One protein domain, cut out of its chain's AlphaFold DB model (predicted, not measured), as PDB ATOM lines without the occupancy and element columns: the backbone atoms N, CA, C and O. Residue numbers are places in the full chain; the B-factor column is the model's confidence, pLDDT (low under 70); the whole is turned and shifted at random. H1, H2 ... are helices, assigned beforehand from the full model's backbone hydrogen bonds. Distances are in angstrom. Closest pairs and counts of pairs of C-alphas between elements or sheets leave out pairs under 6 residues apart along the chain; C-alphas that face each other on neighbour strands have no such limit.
ATOM      1  N   GLU A  16     -55.999  -9.251   0.069       91.25
ATOM      2  CA  GLU A  16     -54.745  -9.197   0.832       91.25
ATOM      3  C   GLU A  16     -53.695  -8.266   0.210       91.25
ATOM      4  O   GLU A  16     -53.041  -7.512   0.928       91.25
ATOM      5  N   GLN A  17     -53.552  -8.241  -1.122       91.12
ATOM      6  CA  GLN A  17     -52.639  -7.308  -1.799       91.12
ATOM      7  C   GLN A  17     -53.068  -5.850  -1.584       91.12
ATOM      8  O   GLN A  17     -52.234  -4.984  -1.309       91.12
ATOM      9  N   ARG A  18     -54.377  -5.579  -1.664       92.88
ATOM     10  CA  ARG A  18     -54.949  -4.243  -1.448       92.88
ATOM     11  C   ARG A  18     -54.837  -3.807   0.016       92.88
ATOM     12  O   ARG A  18     -54.486  -2.658   0.291       92.88
ATOM     13  N   LEU A  19     -55.064  -4.721   0.962       91.00
ATOM     14  CA  LEU A  19     -54.889  -4.488   2.398       91.00
ATOM     15  C   LEU A  19     -53.418  -4.218   2.748       91.00
ATOM     16  O   LEU A  19     -53.119  -3.244   3.438       91.00
ATOM     17  N   ALA A  20     -52.489  -5.017   2.217       90.62
ATOM     18  CA  ALA A  20     -51.054  -4.817   2.402       90.62
ATOM     19  C   ALA A  20     -50.595  -3.444   1.881       90.62
ATOM     20  O   ALA A  20     -49.877  -2.734   2.585       90.62
ATOM     21  N   LEU A  21     -51.056  -3.019   0.697       93.19
ATOM     22  CA  LEU A  21     -50.770  -1.681   0.169       93.19
ATOM     23  C   LEU A  21     -51.321  -0.567   1.076       93.19
ATOM     24  O   LEU A  21     -50.634   0.422   1.328       93.19
ATOM     25  N   SER A  22     -52.520  -0.755   1.632       92.56
ATOM     26  CA  SER A  22     -53.144   0.192   2.569       92.56
ATOM     27  C   SER A  22     -52.322   0.345   3.856       92.56
ATOM     28  O   SER A  22     -52.096   1.463   4.321       92.56
ATOM     29  N   ARG A  23     -51.780  -0.759   4.388       90.94
ATOM     30  CA  ARG A  23     -50.856  -0.749   5.538       90.94
ATOM     31  C   ARG A  23     -49.523  -0.074   5.223       90.94
ATOM     32  O   ARG A  23     -48.997   0.655   6.065       90.94
ATOM     33  N   VAL A  24     -48.978  -0.267   4.018       93.31
ATOM     34  CA  VAL A  24     -47.767   0.447   3.569       93.31
ATOM     35  C   VAL A  24     -48.020   1.955   3.503       93.31
ATOM     36  O   VAL A  24     -47.174   2.719   3.958       93.31
ATOM     37  N   LEU A  25     -49.185   2.394   3.017       93.44
ATOM     38  CA  LEU A  25     -49.565   3.811   2.988       93.44
ATOM     39  C   LEU A  25     -49.769   4.397   4.396       93.44
ATOM     40  O   LEU A  25     -49.279   5.490   4.671       93.44
ATOM     41  N   LEU A  26     -50.402   3.663   5.316       91.50
ATOM     42  CA  LEU A  26     -50.514   4.079   6.720       91.50
ATOM     43  C   LEU A  26     -49.137   4.178   7.403       91.50
ATOM     44  O   LEU A  26     -48.880   5.104   8.172       91.50
ATOM     45  N   SER A  27     -48.233   3.248   7.095       90.50
ATOM     46  CA  SER A  27     -46.856   3.250   7.599       90.50
ATOM     47  C   SER A  27     -46.052   4.420   7.028       90.50
ATOM     48  O   SER A  27     -45.349   5.099   7.767       90.50
ATOM     49  N   LEU A  28     -46.204   4.706   5.731       93.50
ATOM     50  CA  LEU A  28     -45.626   5.870   5.059       93.50
ATOM     51  C   LEU A  28     -46.110   7.179   5.699       93.50
ATOM     52  O   LEU A  28     -45.279   8.011   6.047       93.50
ATOM     53  N   PHE A  29     -47.414   7.324   5.946       91.62
ATOM     54  CA  PHE A  29     -47.978   8.481   6.651       91.62
ATOM     55  C   PHE A  29     -47.354   8.688   8.041       91.62
ATOM     56  O   PHE A  29     -47.011   9.811   8.396       91.62
ATOM     57  N   ARG A  30     -47.141   7.605   8.805       89.38
ATOM     58  CA  ARG A  30     -46.490   7.642  10.131       89.38
ATOM     59  C   ARG A  30     -44.975   7.901  10.079       89.38
ATOM     60  O   ARG A  30     -44.406   8.294  11.091       89.38
ATOM     61  N   LEU A  31     -44.318   7.673   8.938       91.00
ATOM     62  CA  LEU A  31     -42.890   7.957   8.718       91.00
ATOM     63  C   LEU A  31     -42.622   9.390   8.228       91.00
ATOM     64  O   LEU A  31     -41.466   9.824   8.219       91.00
ATOM     65  N   ILE A  32     -43.658  10.110   7.791       90.94
ATOM     66  CA  ILE A  32     -43.554  11.510   7.383       90.94
ATOM     67  C   ILE A  32     -43.586  12.385   8.636       90.94
ATOM     68  O   ILE A  32     -44.597  12.497   9.324       90.94
ATOM     69  N   ASP A  33     -42.459  13.033   8.900       89.31
ATOM     70  CA  ASP A  33     -42.319  14.081   9.907       89.31
ATOM     71  C   ASP A  33     -42.971  15.363   9.354       89.31
ATOM     72  O   ASP A  33     -42.396  16.089   8.536       89.31
ATOM     73  N   GLN A  34     -44.241  15.556   9.726       86.69
ATOM     74  CA  GLN A  34     -45.084  16.652   9.236       86.69
ATOM     75  C   GLN A  34     -44.670  18.004   9.821       86.69
ATOM     76  O   GLN A  34     -44.829  19.016   9.141       86.69
ATOM     77  N   ASP A  35     -44.054  18.027  11.006       86.12
ATOM     78  CA  ASP A  35     -43.504  19.247  11.601       86.12
ATOM     79  C   ASP A  35     -42.364  19.798  10.738       86.12
ATOM     80  O   ASP A  35     -42.298  21.000  10.485       86.12
ATOM     81  N   VAL A  36     -41.488  18.937  10.207       87.44
ATOM     82  CA  VAL A  36     -40.447  19.352   9.248       87.44
ATOM     83  C   VAL A  36     -41.042  19.931   7.959       87.44
ATOM     84  O   VAL A  36     -40.507  20.910   7.438       87.44
ATOM     85  N   VAL A  37     -42.152  19.382   7.454       86.31
ATOM     86  CA  VAL A  37     -42.837  19.924   6.263       86.31
ATOM     87  C   VAL A  37     -43.506  21.267   6.568       86.31
ATOM     88  O   VAL A  37     -43.370  22.209   5.790       86.31
ATOM     89  N   PHE A  38     -44.192  21.378   7.707       86.00
ATOM     90  CA  PHE A  38     -44.869  22.597   8.146       86.00
ATOM     91  C   PHE A  38     -43.880  23.750   8.370       86.00
ATOM     92  O   PHE A  38     -44.047  24.830   7.805       86.00
ATOM     93  N   ASN A  39     -42.799  23.502   9.116       85.31
ATOM     94  CA  ASN A  39     -41.764  24.502   9.393       85.31
ATOM     95  C   ASN A  39     -41.026  24.968   8.125       85.31
ATOM     96  O   ASN A  39     -40.594  26.118   8.060       85.31
ATOM     97  N   ALA A  40     -40.881  24.104   7.112       84.88
ATOM     98  CA  ALA A  40     -40.328  24.502   5.820       84.88
ATOM     99  C   ALA A  40     -41.270  25.469   5.080       84.88
ATOM    100  O   ALA A  40     -40.841  26.557   4.708       84.88
ATOM    101  N   LYS A  41     -42.569  25.140   4.972       84.44
ATOM    102  CA  LYS A  41     -43.575  26.032   4.358       84.44
ATOM    103  C   LYS A  41     -43.665  27.392   5.057       84.44
ATOM    104  O   LYS A  41     -43.769  28.413   4.387       84.44
ATOM    105  N   ALA A  42     -43.613  27.411   6.392       81.19
ATOM    106  CA  ALA A  42     -43.654  28.650   7.165       81.19
ATOM    107  C   ALA A  42     -42.478  29.582   6.814       81.19
ATOM    108  O   ALA A  42     -42.690  30.764   6.553       81.19
ATOM    109  N   ARG A  43     -41.258  29.037   6.716       76.50
ATOM    110  CA  ARG A  43     -40.057  29.797   6.329       76.50
ATOM    111  C   ARG A  43     -40.113  30.341   4.907       76.50
ATOM    112  O   ARG A  43     -39.675  31.464   4.681       76.50
ATOM    113  N   ASP A  44     -40.649  29.564   3.970       69.44
ATOM    114  CA  ASP A  44     -40.792  29.993   2.575       69.44
ATOM    115  C   ASP A  44     -41.771  31.184   2.467       69.44
ATOM    116  O   ASP A  44     -41.501  32.155   1.757       69.44
ATOM    117  N   ASN A  45     -42.855  31.172   3.256       67.50
ATOM    118  CA  ASN A  45     -43.802  32.288   3.352       67.50
ATOM    119  C   ASN A  45     -43.202  33.526   4.052       67.50
ATOM    120  O   ASN A  45     -43.405  34.645   3.584       67.50
ATOM    121  N   GLU A  46     -42.446  33.348   5.143       61.25
ATOM    122  CA  GLU A  46     -41.754  34.448   5.841       61.25
ATOM    123  C   GLU A  46     -40.702  35.125   4.947       61.25
ATOM    124  O   GLU A  46     -40.618  36.352   4.916       61.25
ATOM    125  N   GLY A  47     -39.942  34.343   4.171       56.94
ATOM    126  CA  GLY A  47     -38.992  34.870   3.187       56.94
ATOM    127  C   GLY A  47     -39.675  35.706   2.102       56.94
ATOM    128  O   GLY A  47     -39.201  36.790   1.778       56.94
ATOM    129  N   SER A  48     -40.832  35.254   1.608       54.28
ATOM    130  CA  SER A  48     -41.629  35.995   0.619       54.28
ATOM    131  C   SER A  48     -42.276  37.276   1.164       54.28
ATOM    132  O   SER A  48     -42.675  38.123   0.367       54.28
ATOM    133  N   ALA A  49     -42.419  37.426   2.484       54.16
ATOM    134  CA  ALA A  49     -43.014  38.614   3.102       54.16
ATOM    135  C   ALA A  49     -42.007  39.761   3.318       54.16
ATOM    136  O   ALA A  49     -42.422  40.898   3.535       54.16
ATOM    137  N   PRO A  72     -56.160  15.904   7.406       61.91
ATOM    138  CA  PRO A  72     -57.487  15.861   6.755       61.91
ATOM    139  C   PRO A  72     -58.362  14.737   7.323       61.91
ATOM    140  O   PRO A  72     -57.802  13.713   7.680       61.91
ATOM    141  N   GLU A  73     -59.686  14.860   7.422       65.75
ATOM    142  CA  GLU A  73     -60.512  13.867   8.148       65.75
ATOM    143  C   GLU A  73     -60.334  12.424   7.636       65.75
ATOM    144  O   GLU A  73     -60.148  11.493   8.427       65.75
ATOM    145  N   GLU A  74     -60.263  12.255   6.314       79.56
ATOM    146  CA  GLU A  74     -59.976  10.985   5.650       79.56
ATOM    147  C   GLU A  74     -58.543  10.943   5.100       79.56
ATOM    148  O   GLU A  74     -58.026  11.913   4.542       79.56
ATOM    149  N   LEU A  75     -57.879   9.789   5.235       86.75
ATOM    150  CA  LEU A  75     -56.550   9.567   4.673       86.75
ATOM    151  C   LEU A  75     -56.668   8.789   3.356       86.75
ATOM    152  O   LEU A  75     -56.934   7.590   3.364       86.75
ATOM    153  N   THR A  76     -56.447   9.458   2.228       91.75
ATOM    154  CA  THR A  76     -56.374   8.817   0.905       91.75
ATOM    155  C   THR A  76     -54.925   8.588   0.489       91.75
ATOM    156  O   THR A  76     -54.000   9.257   0.963       91.75
ATOM    157  N   MET A  77     -54.708   7.667  -0.444       93.50
ATOM    158  CA  MET A  77     -53.416   7.422  -1.076       93.50
ATOM    159  C   MET A  77     -52.837   8.693  -1.700       93.50
ATOM    160  O   MET A  77     -51.633   8.930  -1.598       93.50
ATOM    161  N   HIS A  78     -53.689   9.521  -2.313       94.31
ATOM    162  CA  HIS A  78     -53.276  10.785  -2.915       94.31
ATOM    163  C   HIS A  78     -52.692  11.746  -1.869       94.31
ATOM    164  O   HIS A  78     -51.597  12.267  -2.064       94.31
ATOM    165  N   ILE A  79     -53.371  11.913  -0.727       92.12
ATOM    166  CA  ILE A  79     -52.901  12.747   0.392       92.12
ATOM    167  C   ILE A  79     -51.551  12.240   0.916       92.12
ATOM    168  O   ILE A  79     -50.604  13.016   1.015       92.12
ATOM    169  N   VAL A  80     -51.433  10.934   1.186       93.94
ATOM    170  CA  VAL A  80     -50.185  10.324   1.689       93.94
ATOM    171  C   VAL A  80     -49.016  10.563   0.731       93.94
ATOM    172  O   VAL A  80     -47.904  10.858   1.167       93.94
ATOM    173  N   LEU A  81     -49.250  10.436  -0.575       95.88
ATOM    174  CA  LEU A  81     -48.218  10.593  -1.596       95.88
ATOM    175  C   LEU A  81     -47.859  12.061  -1.871       95.88
ATOM    176  O   LEU A  81     -46.686  12.355  -2.100       95.88
ATOM    177  N   ALA A  82     -48.817  12.983  -1.784       95.00
ATOM    178  CA  ALA A  82     -48.562  14.422  -1.825       95.00
ATOM    179  C   ALA A  82     -47.716  14.882  -0.625       95.00
ATOM    180  O   ALA A  82     -46.717  15.583  -0.802       95.00
ATOM    181  N   ASP A  83     -48.053  14.422   0.582       93.44
ATOM    182  CA  ASP A  83     -47.289  14.721   1.796       93.44
ATOM    183  C   ASP A  83     -45.884  14.076   1.735       93.44
ATOM    184  O   ASP A  83     -44.889  14.698   2.119       93.44
ATOM    185  N   ALA A  84     -45.761  12.872   1.153       95.06
ATOM    186  CA  ALA A  84     -44.472  12.222   0.901       95.06
ATOM    187  C   ALA A  84     -43.596  13.002  -0.096       95.06
ATOM    188  O   ALA A  84     -42.389  13.119   0.124       95.06
ATOM    189  N   LEU A  85     -44.178  13.561  -1.166       95.75
ATOM    190  CA  LEU A  85     -43.459  14.411  -2.122       95.75
ATOM    191  C   LEU A  85     -42.880  15.645  -1.424       95.75
ATOM    192  O   LEU A  85     -41.693  15.934  -1.574       95.75
ATOM    193  N   GLN A  86     -43.694  16.341  -0.626       94.38
ATOM    194  CA  GLN A  86     -43.265  17.527   0.120       94.38
ATOM    195  C   GLN A  86     -42.147  17.189   1.112       94.38
ATOM    196  O   GLN A  86     -41.130  17.879   1.162       94.38
ATOM    197  N   TYR A  87     -42.276  16.081   1.843       94.12
ATOM    198  CA  TYR A  87     -41.235  15.621   2.757       94.12
ATOM    199  C   TYR A  87     -39.922  15.266   2.043       94.12
ATOM    200  O   TYR A  87     -38.848  15.666   2.498       94.12
ATOM    201  N   LEU A  88     -39.980  14.573   0.899       93.06
ATOM    202  CA  LEU A  88     -38.792  14.271   0.093       93.06
ATOM    203  C   LEU A  88     -38.141  15.542  -0.476       93.06
ATOM    204  O   LEU A  88     -36.913  15.620  -0.503       93.06
ATOM    205  N   GLN A  89     -38.928  16.550  -0.869       92.56
ATOM    206  CA  GLN A  89     -38.415  17.862  -1.280       92.56
ATOM    207  C   GLN A  89     -37.651  18.549  -0.143       92.56
ATOM    208  O   GLN A  89     -36.473  18.860  -0.322       92.56
ATOM    209  N   VAL A  90     -38.243  18.683   1.050       91.81
ATOM    210  CA  VAL A  90     -37.561  19.292   2.211       91.81
ATOM    211  C   VAL A  90     -36.292  18.525   2.573       91.81
ATOM    212  O   VAL A  90     -35.236  19.118   2.780       91.81
ATOM    213  N   ARG A  91     -36.350  17.192   2.598       89.81
ATOM    214  CA  ARG A  91     -35.207  16.351   2.975       89.81
ATOM    215  C   ARG A  91     -34.063  16.329   1.952       89.81
ATOM    216  O   ARG A  91     -32.941  15.995   2.335       89.81
ATOM    217  N   LYS A  92     -34.316  16.660   0.679       87.69
ATOM    218  CA  LYS A  92     -33.298  16.693  -0.394       87.69
ATOM    219  C   LYS A  92     -32.811  18.086  -0.756       87.69
ATOM    220  O   LYS A  92     -31.643  18.244  -1.093       87.69
ATOM    221  N   LEU A  93     -33.714  19.059  -0.735       87.94
ATOM    222  CA  LEU A  93     -33.510  20.410  -1.257       87.94
ATOM    223  C   LEU A  93     -33.535  21.474  -0.150       87.94
ATOM    224  O   LEU A  93     -33.147  22.608  -0.406       87.94
ATOM    225  N   GLY A  94     -33.999  21.130   1.056       86.25
ATOM    226  CA  GLY A  94     -34.175  22.058   2.180       86.25
ATOM    227  C   GLY A  94     -35.447  22.914   2.122       86.25
ATOM    228  O   GLY A  94     -35.685  23.672   3.054       86.25
ATOM    229  N   VAL A  95     -36.254  22.786   1.062       87.56
ATOM    230  CA  VAL A  95     -37.353  23.699   0.690       87.56
ATOM    231  C   VAL A  95     -38.549  22.920   0.126       87.56
ATOM    232  O   VAL A  95     -38.354  21.860  -0.480       87.56
ATOM    233  N   VAL A  96     -39.780  23.428   0.281       88.81
ATOM    234  CA  VAL A  96     -40.977  22.840  -0.351       88.81
ATOM    235  C   VAL A  96     -41.208  23.489  -1.717       88.81
ATOM    236  O   VAL A  96     -41.679  24.615  -1.813       88.81
ATOM    237  N   ARG A  97     -40.937  22.764  -2.809       87.56
ATOM    238  CA  ARG A  97     -41.216  23.260  -4.175       87.56
ATOM    239  C   ARG A  97     -42.677  23.109  -4.593       87.56
ATOM    240  O   ARG A  97     -43.142  23.840  -5.461       87.56
ATOM    241  N   SER A  98     -43.391  22.161  -3.993       87.44
ATOM    242  CA  SER A  98     -44.769  21.806  -4.345       87.44
ATOM    243  C   SER A  98     -45.718  22.010  -3.154       87.44
ATOM    244  O   SER A  98     -46.270  21.026  -2.659       87.44
ATOM    245  N   PRO A  99     -45.942  23.246  -2.655       84.12
ATOM    246  CA  PRO A  99     -46.760  23.491  -1.456       84.12
ATOM    247  C   PRO A  99     -48.208  22.995  -1.599       84.12
ATOM    248  O   PRO A  99     -48.782  22.497  -0.627       84.12
ATOM    249  N   ASN A 100     -48.729  23.003  -2.830       86.56
ATOM    250  CA  ASN A 100     -50.078  22.563  -3.198       86.56
ATOM    251  C   ASN A 100     -50.108  21.155  -3.832       86.56
ATOM    252  O   ASN A 100     -50.999  20.854  -4.620       86.56
ATOM    253  N   ALA A 101     -49.151  20.274  -3.501       89.12
ATOM    254  CA  ALA A 101     -49.049  18.918  -4.071       89.12
ATOM    255  C   ALA A 101     -50.331  18.066  -3.947       89.12
ATOM    256  O   ALA A 101     -50.542  17.175  -4.762       89.12
ATOM    257  N   ARG A 102     -51.200  18.349  -2.963       88.44
ATOM    258  CA  ARG A 102     -52.506  17.682  -2.777       88.44
ATOM    259  C   ARG A 102     -53.544  18.018  -3.865       88.44
ATOM    260  O   ARG A 102     -54.598  17.396  -3.893       88.44
ATOM    261  N   GLY A 103     -53.270  19.017  -4.708       88.44
ATOM    262  CA  GLY A 103     -54.088  19.396  -5.864       88.44
ATOM    263  C   GLY A 103     -53.494  18.972  -7.211       88.44
ATOM    264  O   GLY A 103     -53.992  19.407  -8.245       88.44
ATOM    265  N   TYR A 104     -52.413  18.185  -7.220       93.56
ATOM    266  CA  TYR A 104     -51.829  17.663  -8.458       93.56
ATOM    267  C   TYR A 104     -52.736  16.592  -9.073       93.56
ATOM    268  O   TYR A 104     -53.429  15.859  -8.369       93.56
ATOM    269  N   SER A 105     -52.696  16.437 -10.395       94.81
ATOM    270  CA  SER A 105     -53.217  15.217 -11.014       94.81
ATOM    271  C   SER A 105     -52.387  14.000 -10.589       94.81
ATOM    272  O   SER A 105     -51.248  14.114 -10.122       94.81
ATOM    273  N   TRP A 106     -52.950  12.802 -10.759       93.12
ATOM    274  CA  TRP A 106     -52.246  11.562 -10.432       93.12
ATOM    275  C   TRP A 106     -50.912  11.428 -11.186       93.12
ATOM    276  O   TRP A 106     -49.891  11.099 -10.582       93.12
ATOM    277  N   ASP A 107     -50.902  11.751 -12.480       94.25
ATOM    278  CA  ASP A 107     -49.719  11.617 -13.332       94.25
ATOM    279  C   ASP A 107     -48.632  12.647 -12.986       94.25
ATOM    280  O   ASP A 107     -47.446  12.304 -12.950       94.25
ATOM    281  N   GLU A 108     -49.014  13.886 -12.654       95.06
ATOM    282  CA  GLU A 108     -48.089  14.913 -12.151       95.06
ATOM    283  C   GLU A 108     -47.471  14.499 -10.813       95.06
ATOM    284  O   GLU A 108     -46.257  14.622 -10.629       95.06
ATOM    285  N   LEU A 109     -48.277  13.960  -9.889       95.31
ATOM    286  CA  LEU A 109     -47.811  13.491  -8.585       95.31
ATOM    287  C   LEU A 109     -46.839  12.311  -8.721       95.31
ATOM    288  O   LEU A 109     -45.757  12.335  -8.133       95.31
ATOM    289  N   VAL A 110     -47.175  11.304  -9.534       94.38
ATOM    290  CA  VAL A 110     -46.302  10.147  -9.804       94.38
ATOM    291  C   VAL A 110     -45.000  10.574 -10.483       94.38
ATOM    292  O   VAL A 110     -43.931  10.090 -10.105       94.38
ATOM    293  N   THR A 111     -45.061  11.488 -11.454       95.06
ATOM    294  CA  THR A 111     -43.871  12.008 -12.148       95.06
ATOM    295  C   THR A 111     -42.970  12.777 -11.184       95.06
ATOM    296  O   THR A 111     -41.793  12.437 -11.042       95.06
ATOM    297  N   SER A 112     -43.541  13.714 -10.422       95.00
ATOM    298  CA  SER A 112     -42.825  14.490  -9.402       95.00
ATOM    299  C   SER A 112     -42.169  13.588  -8.353       95.00
ATOM    300  O   SER A 112     -41.014  13.798  -7.984       95.00
ATOM    301  N   LEU A 113     -42.866  12.546  -7.885       94.69
ATOM    302  CA  LEU A 113     -42.305  11.575  -6.943       94.69
ATOM    303  C   LEU A 113     -41.128  10.808  -7.547       94.69
ATOM    304  O   LEU A 113     -40.105  10.665  -6.882       94.69
ATOM    305  N   LYS A 114     -41.235  10.347  -8.800       93.06
ATOM    306  CA  LYS A 114     -40.155   9.623  -9.489       93.06
ATOM    307  C   LYS A 114     -38.892  10.472  -9.638       93.06
ATOM    308  O   LYS A 114     -37.807   9.959  -9.375       93.06
ATOM    309  N   GLU A 115     -39.022  11.756  -9.971       92.12
ATOM    310  CA  GLU A 115     -37.897  12.707  -9.995       92.12
ATOM    311  C   GLU A 115     -37.233  12.869  -8.618       92.12
ATOM    312  O   GLU A 115     -36.012  12.983  -8.510       92.12
ATOM    313  N   HIS A 116     -38.032  12.834  -7.548       90.19
ATOM    314  CA  HIS A 116     -37.568  12.995  -6.172       90.19
ATOM    315  C   HIS A 116     -37.181  11.671  -5.491       90.19
ATOM    316  O   HIS A 116     -36.919  11.673  -4.287       90.19
ATOM    317  N   LEU A 117     -37.035  10.554  -6.216       89.75
ATOM    318  CA  LEU A 117     -36.515   9.281  -5.694       89.75
ATOM    319  C   LEU A 117     -35.049   9.061  -6.100       89.75
ATOM    320  O   LEU A 117     -34.701   9.083  -7.276       89.75
ATOM    321  N   SER A 118     -34.166   8.804  -5.126       81.25
ATOM    322  CA  SER A 118     -32.731   8.591  -5.392       81.25
ATOM    323  C   SER A 118     -32.530   7.314  -6.218       81.25
ATOM    324  O   SER A 118     -33.091   6.288  -5.829       81.25
ATOM    325  N   PRO A 119     -31.762   7.307  -7.328       71.19
ATOM    326  CA  PRO A 119     -31.629   6.124  -8.189       71.19
ATOM    327  C   PRO A 119     -30.956   4.942  -7.477       71.19
ATOM    328  O   PRO A 119     -31.288   3.792  -7.756       71.19
ATOM    329  N   ALA A 120     -30.064   5.224  -6.526       64.88
ATOM    330  CA  ALA A 120     -29.536   4.255  -5.576       64.88
ATOM    331  C   ALA A 120     -30.300   4.320  -4.244       64.88
ATOM    332  O   ALA A 120     -30.796   5.373  -3.842       64.88
ATOM    333  N   VAL A 121     -30.353   3.186  -3.543       59.88
ATOM    334  CA  VAL A 121     -30.773   3.122  -2.139       59.88
ATOM    335  C   VAL A 121     -29.699   3.799  -1.287       59.88
ATOM    336  O   VAL A 121     -28.639   3.227  -1.038       59.88
ATOM    337  N   ASN A 122     -29.973   5.031  -0.864       59.19
ATOM    338  CA  ASN A 122     -29.070   5.816  -0.030       59.19
ATOM    339  C   ASN A 122     -29.446   5.646   1.448       59.19
ATOM    340  O   ASN A 122     -30.608   5.806   1.812       59.19
ATOM    341  N   ASN A 123     -28.462   5.418   2.322       57.81
ATOM    342  CA  ASN A 123     -28.660   5.290   3.777       57.81
ATOM    343  C   ASN A 123     -28.909   6.643   4.486       57.81
ATOM    344  O   ASN A 123     -28.468   6.853   5.615       57.81
ATOM    345  N   GLN A 124     -29.586   7.590   3.830       64.25
ATOM    346  CA  GLN A 124     -29.965   8.860   4.449       64.25
ATOM    347  C   GLN A 124     -31.125   8.644   5.436       64.25
ATOM    348  O   GLN A 124     -31.926   7.722   5.275       64.25
ATOM    349  N   GLY A 125     -31.284   9.533   6.422       71.50
ATOM    350  CA  GLY A 125     -32.287   9.406   7.496       71.50
ATOM    351  C   GLY A 125     -33.767   9.378   7.065       71.50
ATOM    352  O   GLY A 125     -34.638   9.208   7.908       71.50
ATOM    353  N   TYR A 126     -34.065   9.529   5.772       80.38
ATOM    354  CA  TYR A 126     -35.407   9.436   5.182       80.38
ATOM    355  C   TYR A 126     -35.588   8.224   4.244       80.38
ATOM    356  O   TYR A 126     -36.614   8.120   3.569       80.38
ATOM    357  N   TYR A 127     -34.636   7.282   4.215       85.56
ATOM    358  CA  TYR A 127     -34.683   6.074   3.377       85.56
ATOM    359  C   TYR A 127     -35.995   5.275   3.511       85.56
ATOM    360  O   TYR A 127     -36.515   4.768   2.517       85.56
ATOM    361  N   GLY A 128     -36.570   5.201   4.719       87.69
ATOM    362  CA  GLY A 128     -37.851   4.523   4.951       87.69
ATOM    363  C   GLY A 128     -38.991   5.070   4.082       87.69
ATOM    364  O   GLY A 128     -39.759   4.289   3.523       87.69
ATOM    365  N   VAL A 129     -39.041   6.394   3.891       91.88
ATOM    366  CA  VAL A 129     -40.024   7.058   3.021       91.88
ATOM    367  C   VAL A 129     -39.742   6.754   1.551       91.88
ATOM    368  O   VAL A 129     -40.652   6.322   0.849       91.88
ATOM    369  N   GLU A 130     -38.495   6.889   1.079       91.50
ATOM    370  CA  GLU A 130     -38.151   6.548  -0.316       91.50
ATOM    371  C   GLU A 130     -38.505   5.094  -0.655       91.50
ATOM    372  O   GLU A 130     -39.057   4.815  -1.721       91.50
ATOM    373  N   ARG A 131     -38.213   4.157   0.256       90.31
ATOM    374  CA  ARG A 131     -38.530   2.737   0.083       90.31
ATOM    375  C   ARG A 131     -40.039   2.499   0.037       90.31
ATOM    376  O   ARG A 131     -40.497   1.767  -0.838       90.31
ATOM    377  N   ALA A 132     -40.804   3.106   0.943       92.44
ATOM    378  CA  ALA A 132     -42.255   2.951   0.982       92.44
ATOM    379  C   ALA A 132     -42.925   3.540  -0.272       92.44
ATOM    380  O   ALA A 132     -43.713   2.846  -0.911       92.44
ATOM    381  N   VAL A 133     -42.541   4.751  -0.701       94.69
ATOM    382  CA  VAL A 133     -43.025   5.364  -1.954       94.69
ATOM    383  C   VAL A 133     -42.707   4.472  -3.161       94.69
ATOM    384  O   VAL A 133     -43.588   4.220  -3.978       94.69
ATOM    385  N   ARG A 134     -41.486   3.924  -3.259       93.81
ATOM    386  CA  ARG A 134     -41.115   2.978  -4.330       93.81
ATOM    387  C   ARG A 134     -42.012   1.742  -4.362       93.81
ATOM    388  O   ARG A 134     -42.435   1.340  -5.441       93.81
ATOM    389  N   ILE A 135     -42.303   1.148  -3.203       92.88
ATOM    390  CA  ILE A 135     -43.203  -0.010  -3.101       92.88
ATOM    391  C   ILE A 135     -44.606   0.374  -3.576       92.88
ATOM    392  O   ILE A 135     -45.165  -0.330  -4.412       92.88
ATOM    393  N   VAL A 136     -45.147   1.499  -3.102       94.62
ATOM    394  CA  VAL A 136     -46.479   1.989  -3.485       94.62
ATOM    395  C   VAL A 136     -46.584   2.191  -4.999       94.62
ATOM    396  O   VAL A 136     -47.476   1.617  -5.621       94.62
ATOM    397  N   LEU A 137     -45.649   2.926  -5.612       94.62
ATOM    398  CA  LEU A 137     -45.666   3.186  -7.056       94.62
ATOM    399  C   LEU A 137     -45.620   1.887  -7.878       94.62
ATOM    400  O   LEU A 137     -46.424   1.722  -8.792       94.62
ATOM    401  N   VAL A 138     -44.756   0.933  -7.514       93.81
ATOM    402  CA  VAL A 138     -44.647  -0.367  -8.205       93.81
ATOM    403  C   VAL A 138     -45.916  -1.217  -8.064       93.81
ATOM    404  O   VAL A 138     -46.240  -1.981  -8.971       93.81
ATOM    405  N   GLN A 139     -46.643  -1.121  -6.947       92.75
ATOM    406  CA  GLN A 139     -47.910  -1.842  -6.778       92.75
ATOM    407  C   GLN A 139     -49.029  -1.226  -7.632       92.75
ATOM    408  O   GLN A 139     -49.783  -1.960  -8.270       92.75
ATOM    409  N   ILE A 140     -49.086   0.103  -7.737       92.19
ATOM    410  CA  ILE A 140     -50.091   0.794  -8.562       92.19
ATOM    411  C   ILE A 140     -49.813   0.597 -10.058       92.19
ATOM    412  O   ILE A 140     -50.742   0.357 -10.824       92.19
ATOM    413  N   GLU A 141     -48.543   0.582 -10.478       91.62
ATOM    414  CA  GLU A 141     -48.137   0.203 -11.845       91.62
ATOM    415  C   GLU A 141     -48.559  -1.232 -12.217       91.62
ATOM    416  O   GLU A 141     -48.779  -1.529 -13.389       91.62
ATOM    417  N   LYS A 142     -48.729  -2.116 -11.223       89.94
ATOM    418  CA  LYS A 142     -49.285  -3.472 -11.381       89.94
ATOM    419  C   LYS A 142     -50.817  -3.527 -11.285       89.94
ATOM    420  O   LYS A 142     -51.384  -4.616 -11.303       89.94
ATOM    421  N   GLY A 143     -51.493  -2.384 -11.161       89.69
ATOM    422  CA  GLY A 143     -52.945  -2.291 -11.010       89.69
ATOM    423  C   GLY A 143     -53.470  -2.605  -9.603       89.69
ATOM    424  O   GLY A 143     -54.679  -2.765  -9.437       89.69
TER     425      GLY A 143
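AT A GLANCE: This is residues 16 to 49 and 72 to 143 of the 255 residues of an uncharacterized protein of Fonsecaea nubica (UniProt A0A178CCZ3). H3 is the core; H1 and H5, side by side, pack on it, H4 runs along it, and H2 packs on it with residues 34 to 40. H1 then H2 make the longest axis. The printed part has 106 residues with five named helices, H1 to H5, all helix; it is compact, radius of gyration of the C-alphas 13.7 A, spanning 49 by 33 by 24 A.

HOW THE PARTS SIT: H1, residues 16 to 31, H3, residues 77 to 93, and H5, residues 127 to 141, form a bundle, helices grouped together. H1 touches H5; their closest C-alphas, Leu 28 and Ala 132, are 6.0 A apart. H2, residues 34 to 49, touches H3 at a steep tilt of 64 degrees, closest C-alphas Val 37 and Tyr 87, 5.8 A. H4, residues 106 to 115, touches H3, closest C-alphas Leu 85 and Leu 113, 5.7 A. Every O i to N i+4 pair in the five helices is within hydrogen-bond range.

IN THESE COORDINATES: C-alpha 16 begins H1 at (-54.745, -9.197, 0.832); C-alpha 141 ends H5 at (-48.137, 0.203, -11.845). H3 measures 23.8 A.

THE WHOLE: Residues 50 to 71 are not printed; C-alphas 49 and 72 are 27.2 A apart. H3 to H4 and H4 to H5 are long links. The pLDDT is under 70 at residues 44 to 49, 72 to 73 and 120 to 124.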